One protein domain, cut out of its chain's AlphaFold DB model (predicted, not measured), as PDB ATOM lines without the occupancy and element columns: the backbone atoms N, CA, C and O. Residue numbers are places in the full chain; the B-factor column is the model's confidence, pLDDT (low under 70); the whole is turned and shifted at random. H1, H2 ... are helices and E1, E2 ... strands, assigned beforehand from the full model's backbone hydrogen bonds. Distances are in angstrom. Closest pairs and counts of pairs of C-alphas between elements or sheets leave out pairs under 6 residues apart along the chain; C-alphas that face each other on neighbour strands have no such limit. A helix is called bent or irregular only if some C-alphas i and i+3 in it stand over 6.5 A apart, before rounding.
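This is residues 7 to 63 of the 70 residues of an uncharacterized protein of Candidatus Poseidoniales archaeon (UniProt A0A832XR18). A hairpin of two strands, E1 and E2, makes a narrow slab with one helix, H2, over one of its faces, while the other helix, H1, follows E2 and lies out beyond the E2 edge of the slab, apart from E1 and from H2, with a long loop between the two helices. The four named elements run roughly along one line, E2 in the reverse sense to the other three, and the loop of residues 38 to 50 passes between the helices. The printed part has 57 residues with two named strands and two named helices, in the order E1, E2, H1, H2, and its class is mixed, helices and strands. The sheet has the order E1 - E2 and is antiparallel. The whole is compact, with a radius of gyration of the C-alphas of 11.4 A, and its C-alphas span 31 by 27 by 16 A.

E1, residues 7 to 14, and E2, residues 17 to 24, form a hairpin through a tight link of 2 residues. The strands are antiparallel, with 163 degrees between their directions. C-alphas 11 and 20 face each other at 4.5 A. N 7 and O 23 are within hydrogen-bond range at 2.8 A, as are N 14 and O 17 at 2.9 A. A tight link of 1 residue joins E2 to H1, residues 26 to 37. E1 and H1 are apart. A long link of 13 residues leads from H1 to H2, residues 51 to 61, and these two helices are apart. The closest C-alphas of E2 and H2 are those of Ile 21 and Ala 54, 7.6 A apart. E1 and H2 are near each other, with 6 pairs of C-alphas within 10 A. Every O i to N i+4 pair is within hydrogen-bond range in H2, and 6 of 8 are in H1.

E1 begins at C-alpha 7, at (199.936, 178.479, 160.717), and is 20.6 A long from first to last C-alpha. E2 is 21.7 A long. H1 begins at C-alpha 26, at (201.638, 168.641, 168.541), and is 17.1 A long; it is irregular, with C-alphas 27 and 30 being 7.8 A apart. H2 is 15.4 A long and ends at C-alpha 61, at (179.856, 178.803, 169.271).

The two C-alphas farthest apart are those of Ala 15 and Gly 27, at 33.5 A. The printed part, residues 7 to 63, has no cut. The link from H1 to H2 is the long one. The mean pLDDT of the printed part is 90.7, and residue 63 is under 70.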
ATOM      1  N   ARG A   7     200.614 177.990 161.918       94.62
ATOM      2  CA  ARG A   7     199.936 178.479 160.717       94.62
ATOM      3  C   ARG A   7     198.513 178.892 161.060       94.62
ATOM      4  O   ARG A   7     197.774 178.120 161.670       94.62
ATOM      5  N   LEU A   8     198.108 180.061 160.579       93.88
ATOM      6  CA  LEU A   8     196.704 180.450 160.525       93.88
ATOM      7  C   LEU A   8     195.989 179.589 159.484       93.88
ATOM      8  O   LEU A   8     196.318 179.639 158.299       93.88
ATOM      9  N   PHE A   9     195.071 178.739 159.931       91.88
ATOM     10  CA  PHE A   9     194.336 177.838 159.049       91.88
ATOM     11  C   PHE A   9     193.042 178.469 158.535       91.88
ATOM     12  O   PHE A   9     192.706 178.290 157.368       91.88
ATOM     13  N   ASP A  10     192.316 179.164 159.409       90.56
ATOM     14  CA  ASP A  10     191.032 179.784 159.089       90.56
ATOM     15  C   ASP A  10     190.822 181.047 159.916       90.56
ATOM     16  O   ASP A  10     191.337 181.137 161.037       90.56
ATOM     17  N   VAL A  11     190.031 181.973 159.382       90.56
ATOM     18  CA  VAL A  11     189.561 183.173 160.080       90.56
ATOM     19  C   VAL A  11     188.081 183.337 159.794       90.56
ATOM     20  O   VAL A  11     187.662 183.330 158.638       90.56
ATOM     21  N   LEU A  12     187.297 183.492 160.852       87.38
ATOM     22  CA  LEU A  12     185.875 183.769 160.773       87.38
ATOM     23  C   LEU A  12     185.600 185.075 161.506       87.38
ATOM     24  O   LEU A  12     185.998 185.251 162.659       87.38
ATOM     25  N   GLU A  13     184.900 185.983 160.842       83.12
ATOM     26  CA  GLU A  13     184.410 187.195 161.481       83.12
ATOM     27  C   GLU A  13     183.034 186.933 162.086       83.12
ATOM     28  O   GLU A  13     182.118 186.446 161.423       83.12
ATOM     29  N   ALA A  14     182.900 187.263 163.364       77.44
ATOM     30  CA  ALA A  14     181.648 187.248 164.092       77.44
ATOM     31  C   ALA A  14     181.374 188.655 164.607       77.44
ATOM     32  O   ALA A  14     182.310 189.402 164.877       77.44
ATOM     33  N   ALA A  15     180.107 189.043 164.731       70.19
ATOM     34  CA  ALA A  15     179.727 190.402 165.112       70.19
ATOM     35  C   ALA A  15     180.405 190.841 166.433       70.19
ATOM     36  O   ALA A  15     179.939 190.507 167.518       70.19
ATOM     37  N   GLY A  16     181.511 191.588 166.323       79.38
ATOM     38  CA  GLY A  16     182.309 192.088 167.447       79.38
ATOM     39  C   GLY A  16     183.520 191.240 167.866       79.38
ATOM     40  O   GLY A  16     184.203 191.637 168.805       79.38
ATOM     41  N   ALA A  17     183.818 190.119 167.201       82.75
ATOM     42  CA  ALA A  17     184.986 189.291 167.507       82.75
ATOM     43  C   ALA A  17     185.567 188.601 166.264       82.75
ATOM     44  O   ALA A  17     184.846 188.133 165.383       82.75
ATOM     45  N   THR A  18     186.890 188.470 166.225       90.19
ATOM     46  CA  THR A  18     187.586 187.663 165.217       90.19
ATOM     47  C   THR A  18     187.881 186.288 165.797       90.19
ATOM     48  O   THR A  18     188.586 186.166 166.797       90.19
ATOM     49  N   LEU A  19     187.367 185.241 165.156       91.38
ATOM     50  CA  LEU A  19     187.710 183.865 165.485       91.38
ATOM     51  C   LEU A  19     188.770 183.354 164.517       91.38
ATOM     52  O   LEU A  19     188.697 183.578 163.312       91.38
ATOM     53  N   ALA A  20     189.750 182.632 165.046       92.81
ATOM     54  CA  ALA A  20     190.843 182.077 164.263       92.81
ATOM     55  C   ALA A  20     191.054 180.606 164.609       92.81
ATOM     56  O   ALA A  20     190.983 180.210 165.774       92.81
ATOM     57  N   ILE A  21     191.370 179.796 163.598       94.69
ATOM     58  CA  ILE A  21     191.869 178.440 163.815       94.69
ATOM     59  C   ILE A  21     193.370 178.427 163.564       94.69
ATOM     60  O   ILE A  21     193.831 178.631 162.439       94.69
ATOM     61  N   LEU A  22     194.132 178.138 164.614       95.25
ATOM     62  CA  LEU A  22     195.579 177.994 164.552       95.25
ATOM     63  C   LEU A  22     195.950 176.516 164.447       95.25
ATOM     64  O   LEU A  22     195.467 175.675 165.208       95.25
ATOM     65  N   LYS A  23     196.833 176.197 163.503       95.12
ATOM     66  CA  LYS A  23     197.514 174.908 163.433       95.12
ATOM     67  C   LYS A  23     198.901 175.068 164.033       95.12
ATOM     68  O   LYS A  23     199.670 175.904 163.573       95.12
ATOM     69  N   ILE A  24     199.220 174.221 164.999       94.69
ATOM     70  CA  ILE A  24     200.518 174.179 165.673       94.69
ATOM     71  C   ILE A  24     201.062 172.757 165.678       94.69
ATOM     72  O   ILE A  24     200.310 171.799 165.458       94.69
ATOM     73  N   GLN A  25     202.361 172.618 165.924       94.75
ATOM     74  CA  GLN A  25     202.966 171.310 166.135       94.75
ATOM     75  C   GLN A  25     202.430 170.674 167.421       94.75
ATOM     76  O   GLN A  25     202.216 171.344 168.431       94.75
ATOM     77  N   LEU A  26     202.212 169.356 167.395       93.69
ATOM     78  CA  LEU A  26     201.638 168.641 168.541       93.69
ATOM     79  C   LEU A  26     202.534 168.730 169.787       93.69
ATOM     80  O   LEU A  26     202.015 168.798 170.898       93.69
ATOM     81  N   GLY A  27     203.858 168.751 169.596       95.62
ATOM     82  CA  GLY A  27     204.834 168.873 170.684       95.62
ATOM     83  C   GLY A  27     204.743 170.196 171.448       95.62
ATOM     84  O   GLY A  27     204.999 170.212 172.647       95.62
ATOM     85  N   ASP A  28     204.286 171.256 170.781       95.31
ATOM     86  CA  ASP A  28     204.215 172.612 171.333       95.31
ATOM     87  C   ASP A  28     202.816 172.973 171.856       95.31
ATOM     88  O   ASP A  28     202.578 174.086 172.330       95.31
ATOM     89  N   TYR A  29     201.860 172.040 171.757       94.12
ATOM     90  CA  TYR A  29     200.446 172.309 172.012       94.12
ATOM     91  C   TYR A  29     200.186 172.922 173.387       94.12
ATOM     92  O   TYR A  29     199.456 173.904 173.493       94.12
ATOM     93  N   GLN A  30     200.779 172.357 174.440       95.81
ATOM     94  CA  GLN A  30     200.525 172.802 175.812       95.81
ATOM     95  C   GLN A  30     201.093 174.202 176.071       95.81
ATOM     96  O   GLN A  30     200.444 175.025 176.714       95.81
ATOM     97  N   GLN A  31     202.280 174.487 175.540       95.50
ATOM     98  CA  GLN A  31     202.953 175.768 175.713       95.50
ATOM     99  C   GLN A  31     202.211 176.872 174.961       95.50
ATOM    100  O   GLN A  31     201.911 177.913 175.541       95.50
ATOM    101  N   VAL A  32     201.840 176.623 173.702       94.94
ATOM    102  CA  VAL A  32     201.082 177.599 172.910       94.94
ATOM    103  C   VAL A  32     199.684 177.816 173.488       94.94
ATOM    104  O   VAL A  32     199.242 178.959 173.577       94.94
ATOM    105  N   LEU A  33     199.000 176.758 173.942       95.81
ATOM    106  CA  LEU A  33     197.700 176.879 174.612       95.81
ATOM    107  C   LEU A  33     197.789 177.788 175.844       95.81
ATOM    108  O   LEU A  33     196.939 178.655 176.039       95.81
ATOM    109  N   SER A  34     198.825 177.595 176.665       95.75
ATOM    110  CA  SER A  34     199.069 178.433 177.837       95.75
ATOM    111  C   SER A  34     199.369 179.880 177.445       95.75
ATOM    112  O   SER A  34     198.815 180.792 178.048       95.75
ATOM    113  N   LEU A  35     200.185 180.105 176.411       94.81
ATOM    114  CA  LEU A  35     200.506 181.446 175.924       94.81
ATOM    115  C   LEU A  35     199.262 182.194 175.429       94.81
ATOM    116  O   LEU A  35     199.089 183.360 175.765       94.81
ATOM    117  N   ILE A  36     198.383 181.523 174.679       95.12
ATOM    118  CA  ILE A  36     197.129 182.122 174.200       95.12
ATOM    119  C   ILE A  36     196.226 182.480 175.381       95.12
ATOM    120  O   ILE A  36     195.756 183.605 175.459       95.12
ATOM    121  N   ASN A  37     195.997 181.550 176.309       96.06
ATOM    122  CA  ASN A  37     195.043 181.757 177.404       96.06
ATOM    123  C   ASN A  37     195.552 182.687 178.518       96.06
ATOM    124  O   ASN A  37     194.768 183.067 179.381       96.06
ATOM    125  N   ASN A  38     196.843 183.025 178.523       96.06
ATOM    126  CA  ASN A  38     197.419 184.042 179.406       96.06
ATOM    127  C   ASN A  38     197.502 185.430 178.740       96.06
ATOM    128  O   ASN A  38     197.999 186.368 179.360       96.06
ATOM    129  N   SER A  39     197.059 185.567 177.489       93.19
ATOM    130  CA  SER A  39     196.926 186.860 176.814       93.19
ATOM    131  C   SER A  39     195.639 187.557 177.260       93.19
ATOM    132  O   SER A  39     194.621 186.901 177.448       93.19
ATOM    133  N   GLU A  40     195.649 188.886 177.371       93.12
ATOM    134  CA  GLU A  40     194.445 189.654 177.741       93.12
ATOM    135  C   GLU A  40     193.396 189.664 176.614       93.12
ATOM    136  O   GLU A  40     192.199 189.563 176.877       93.12
ATOM    137  N   ASP A  41     193.846 189.711 175.355       90.88
ATOM    138  CA  ASP A  41     192.972 189.883 174.183       90.88
ATOM    139  C   ASP A  41     192.541 188.575 173.496       90.88
ATOM    140  O   ASP A  41     191.823 188.600 172.494       90.88
ATOM    141  N   MET A  42     193.019 187.416 173.961       92.38
ATOM    142  CA  MET A  42     192.816 186.139 173.272       92.38
ATOM    143  C   MET A  42     192.467 185.022 174.247       92.38
ATOM    144  O   MET A  42     192.955 184.969 175.369       92.38
ATOM    145  N   ALA A  43     191.653 184.079 173.781       93.56
ATOM    146  CA  ALA A  43     191.349 182.862 174.514       93.56
ATOM    147  C   ALA A  43     191.106 181.706 173.545       93.56
ATOM    148  O   ALA A  43     190.608 181.876 172.430       93.56
ATOM    149  N   THR A  44     191.435 180.497 173.984       94.75
ATOM    150  CA  THR A  44     191.173 179.278 173.225       94.75
ATOM    151  C   THR A  44     189.756 178.792 173.497       94.75
ATOM    152  O   THR A  44     189.437 178.399 174.616       94.75
ATOM    153  N   LEU A  45     188.920 178.737 172.459       93.31
ATOM    154  CA  LEU A  45     187.558 178.197 172.561       93.31
ATOM    155  C   LEU A  45     187.527 176.663 172.499       93.31
ATOM    156  O   LEU A  45     186.768 176.003 173.206       93.31
ATOM    157  N   THR A  46     188.341 176.065 171.625       94.06
ATOM    158  CA  THR A  46     188.412 174.610 171.459       94.06
ATOM    159  C   THR A  46     189.734 174.186 170.832       94.06
ATOM    160  O   THR A  46     190.401 174.971 170.161       94.06
ATOM    161  N   SER A  47     190.084 172.913 170.995       94.88
ATOM    162  CA  SER A  47     191.207 172.285 170.310       94.88
ATOM    163  C   SER A  47     190.822 170.921 169.738       94.88
ATOM    164  O   SER A  47     189.929 170.213 170.224       94.88
ATOM    165  N   SER A  48     191.478 170.549 168.640       94.12
ATOM    166  CA  SER A  48     191.337 169.234 168.026       94.12
ATOM    167  C   SER A  48     192.502 168.955 167.086       94.12
ATOM    168  O   SER A  48     192.913 169.831 166.333       94.12
ATOM    169  N   GLY A  49     192.949 167.699 167.024       94.38
ATOM    170  CA  GLY A  49     193.819 167.233 165.938       94.38
ATOM    171  C   GLY A  49     193.106 167.122 164.580       94.38
ATOM    172  O   GLY A  49     193.731 166.775 163.583       94.38
ATOM    173  N   LYS A  50     191.789 167.376 164.523       93.19
ATOM    174  CA  LYS A  50     190.969 167.300 163.307       93.19
ATOM    175  C   LYS A  50     190.374 168.665 162.994       93.19
ATOM    176  O   LYS A  50     189.432 169.105 163.648       93.19
ATOM    177  N   ILE A  51     190.857 169.285 161.923       91.38
ATOM    178  CA  ILE A  51     190.440 170.633 161.531       91.38
ATOM    179  C   ILE A  51     188.935 170.758 161.259       91.38
ATOM    180  O   ILE A  51     188.298 171.708 161.703       91.38
ATOM    181  N   ARG A  52     188.335 169.735 160.634       91.88
ATOM    182  CA  ARG A  52     186.883 169.661 160.408       91.88
ATOM    183  C   ARG A  52     186.092 169.753 161.714       91.88
ATOM    184  O   ARG A  52     185.053 170.397 161.744       91.88
ATOM    185  N   LEU A  53     186.584 169.124 162.783       93.75
ATOM    186  CA  LEU A  53     185.918 169.124 164.084       93.75
ATOM    187  C   LEU A  53     186.102 170.458 164.815       93.75
ATOM    188  O   LEU A  53     185.168 170.924 165.456       93.75
ATOM    189  N   ALA A  54     187.282 171.077 164.703       93.38
ATOM    190  CA  ALA A  54     187.515 172.413 165.248       93.38
ATOM    191  C   ALA A  54     186.566 173.441 164.613       93.38
ATOM    192  O   ALA A  54     185.902 174.169 165.343       93.38
ATOM    193  N   ARG A  55     186.427 173.423 163.280       91.31
ATOM    194  CA  ARG A  55     185.507 174.311 162.555       91.31
ATOM    195  C   ARG A  55     184.047 174.084 162.949       91.31
ATOM    196  O   ARG A  55     183.386 175.033 163.326       91.31
ATOM    197  N   GLN A  56     183.585 172.830 162.977       90.69
ATOM    198  CA  GLN A  56     182.213 172.511 163.401       90.69
ATOM    199  C   GLN A  56     181.887 173.045 164.800       90.69
ATOM    200  O   GLN A  56     180.812 173.588 165.015       90.69
ATOM    201  N   ARG A  57     182.815 172.906 165.754       90.88
ATOM    202  CA  ARG A  57     182.627 173.450 167.105       90.88
ATOM    203  C   ARG A  57     182.619 174.975 167.105       90.88
ATOM    204  O   ARG A  57     181.846 175.561 167.848       90.88
ATOM    205  N   LEU A  58     183.464 175.596 166.283       87.75
ATOM    206  CA  LEU A  58     183.504 177.045 166.117       87.75
ATOM    207  C   LEU A  58     182.173 177.586 165.583       87.75
ATOM    208  O   LEU A  58     181.634 178.524 166.158       87.75
ATOM    209  N   ASP A  59     181.603 176.935 164.568       84.38
ATOM    210  CA  ASP A  59     180.285 177.278 164.027       84.38
ATOM    211  C   ASP A  59     179.186 177.161 165.100       84.38
ATOM    212  O   ASP A  59     178.335 178.043 165.212       84.38
ATOM    213  N   SER A  60     179.241 176.131 165.957       82.31
ATOM    214  CA  SER A  60     178.318 175.999 167.095       82.31
ATOM    215  C   SER A  60     178.444 177.148 168.105       82.31
ATOM    216  O   SER A  60     177.428 177.616 168.612       82.31
ATOM    217  N   PHE A  61     179.660 177.640 168.387       76.88
ATOM    218  CA  PHE A  61     179.856 178.803 169.271       76.88
ATOM    219  C   PHE A  61     179.270 180.094 168.693       76.88
ATOM    220  O   PHE A  61     178.853 180.967 169.450       76.88
ATOM    221  N   LEU A  62     179.210 180.206 167.367       76.06
ATOM    222  CA  LEU A  62     178.629 181.356 166.675       76.06
ATOM    223  C   LEU A  62     177.096 181.352 166.651       76.06
ATOM    224  O   LEU A  62     176.498 182.269 166.098       76.06
ATOM    225  N   GLY A  63     176.448 180.335 167.229       67.94
ATOM    226  CA  GLY A  63     174.996 180.174 167.144       67.94
ATOM    227  C   GLY A  63     174.515 179.748 165.753       67.94
ATOM    228  O   GLY A  63     173.309 179.664 165.527       67.94
TER     229      GLY A  63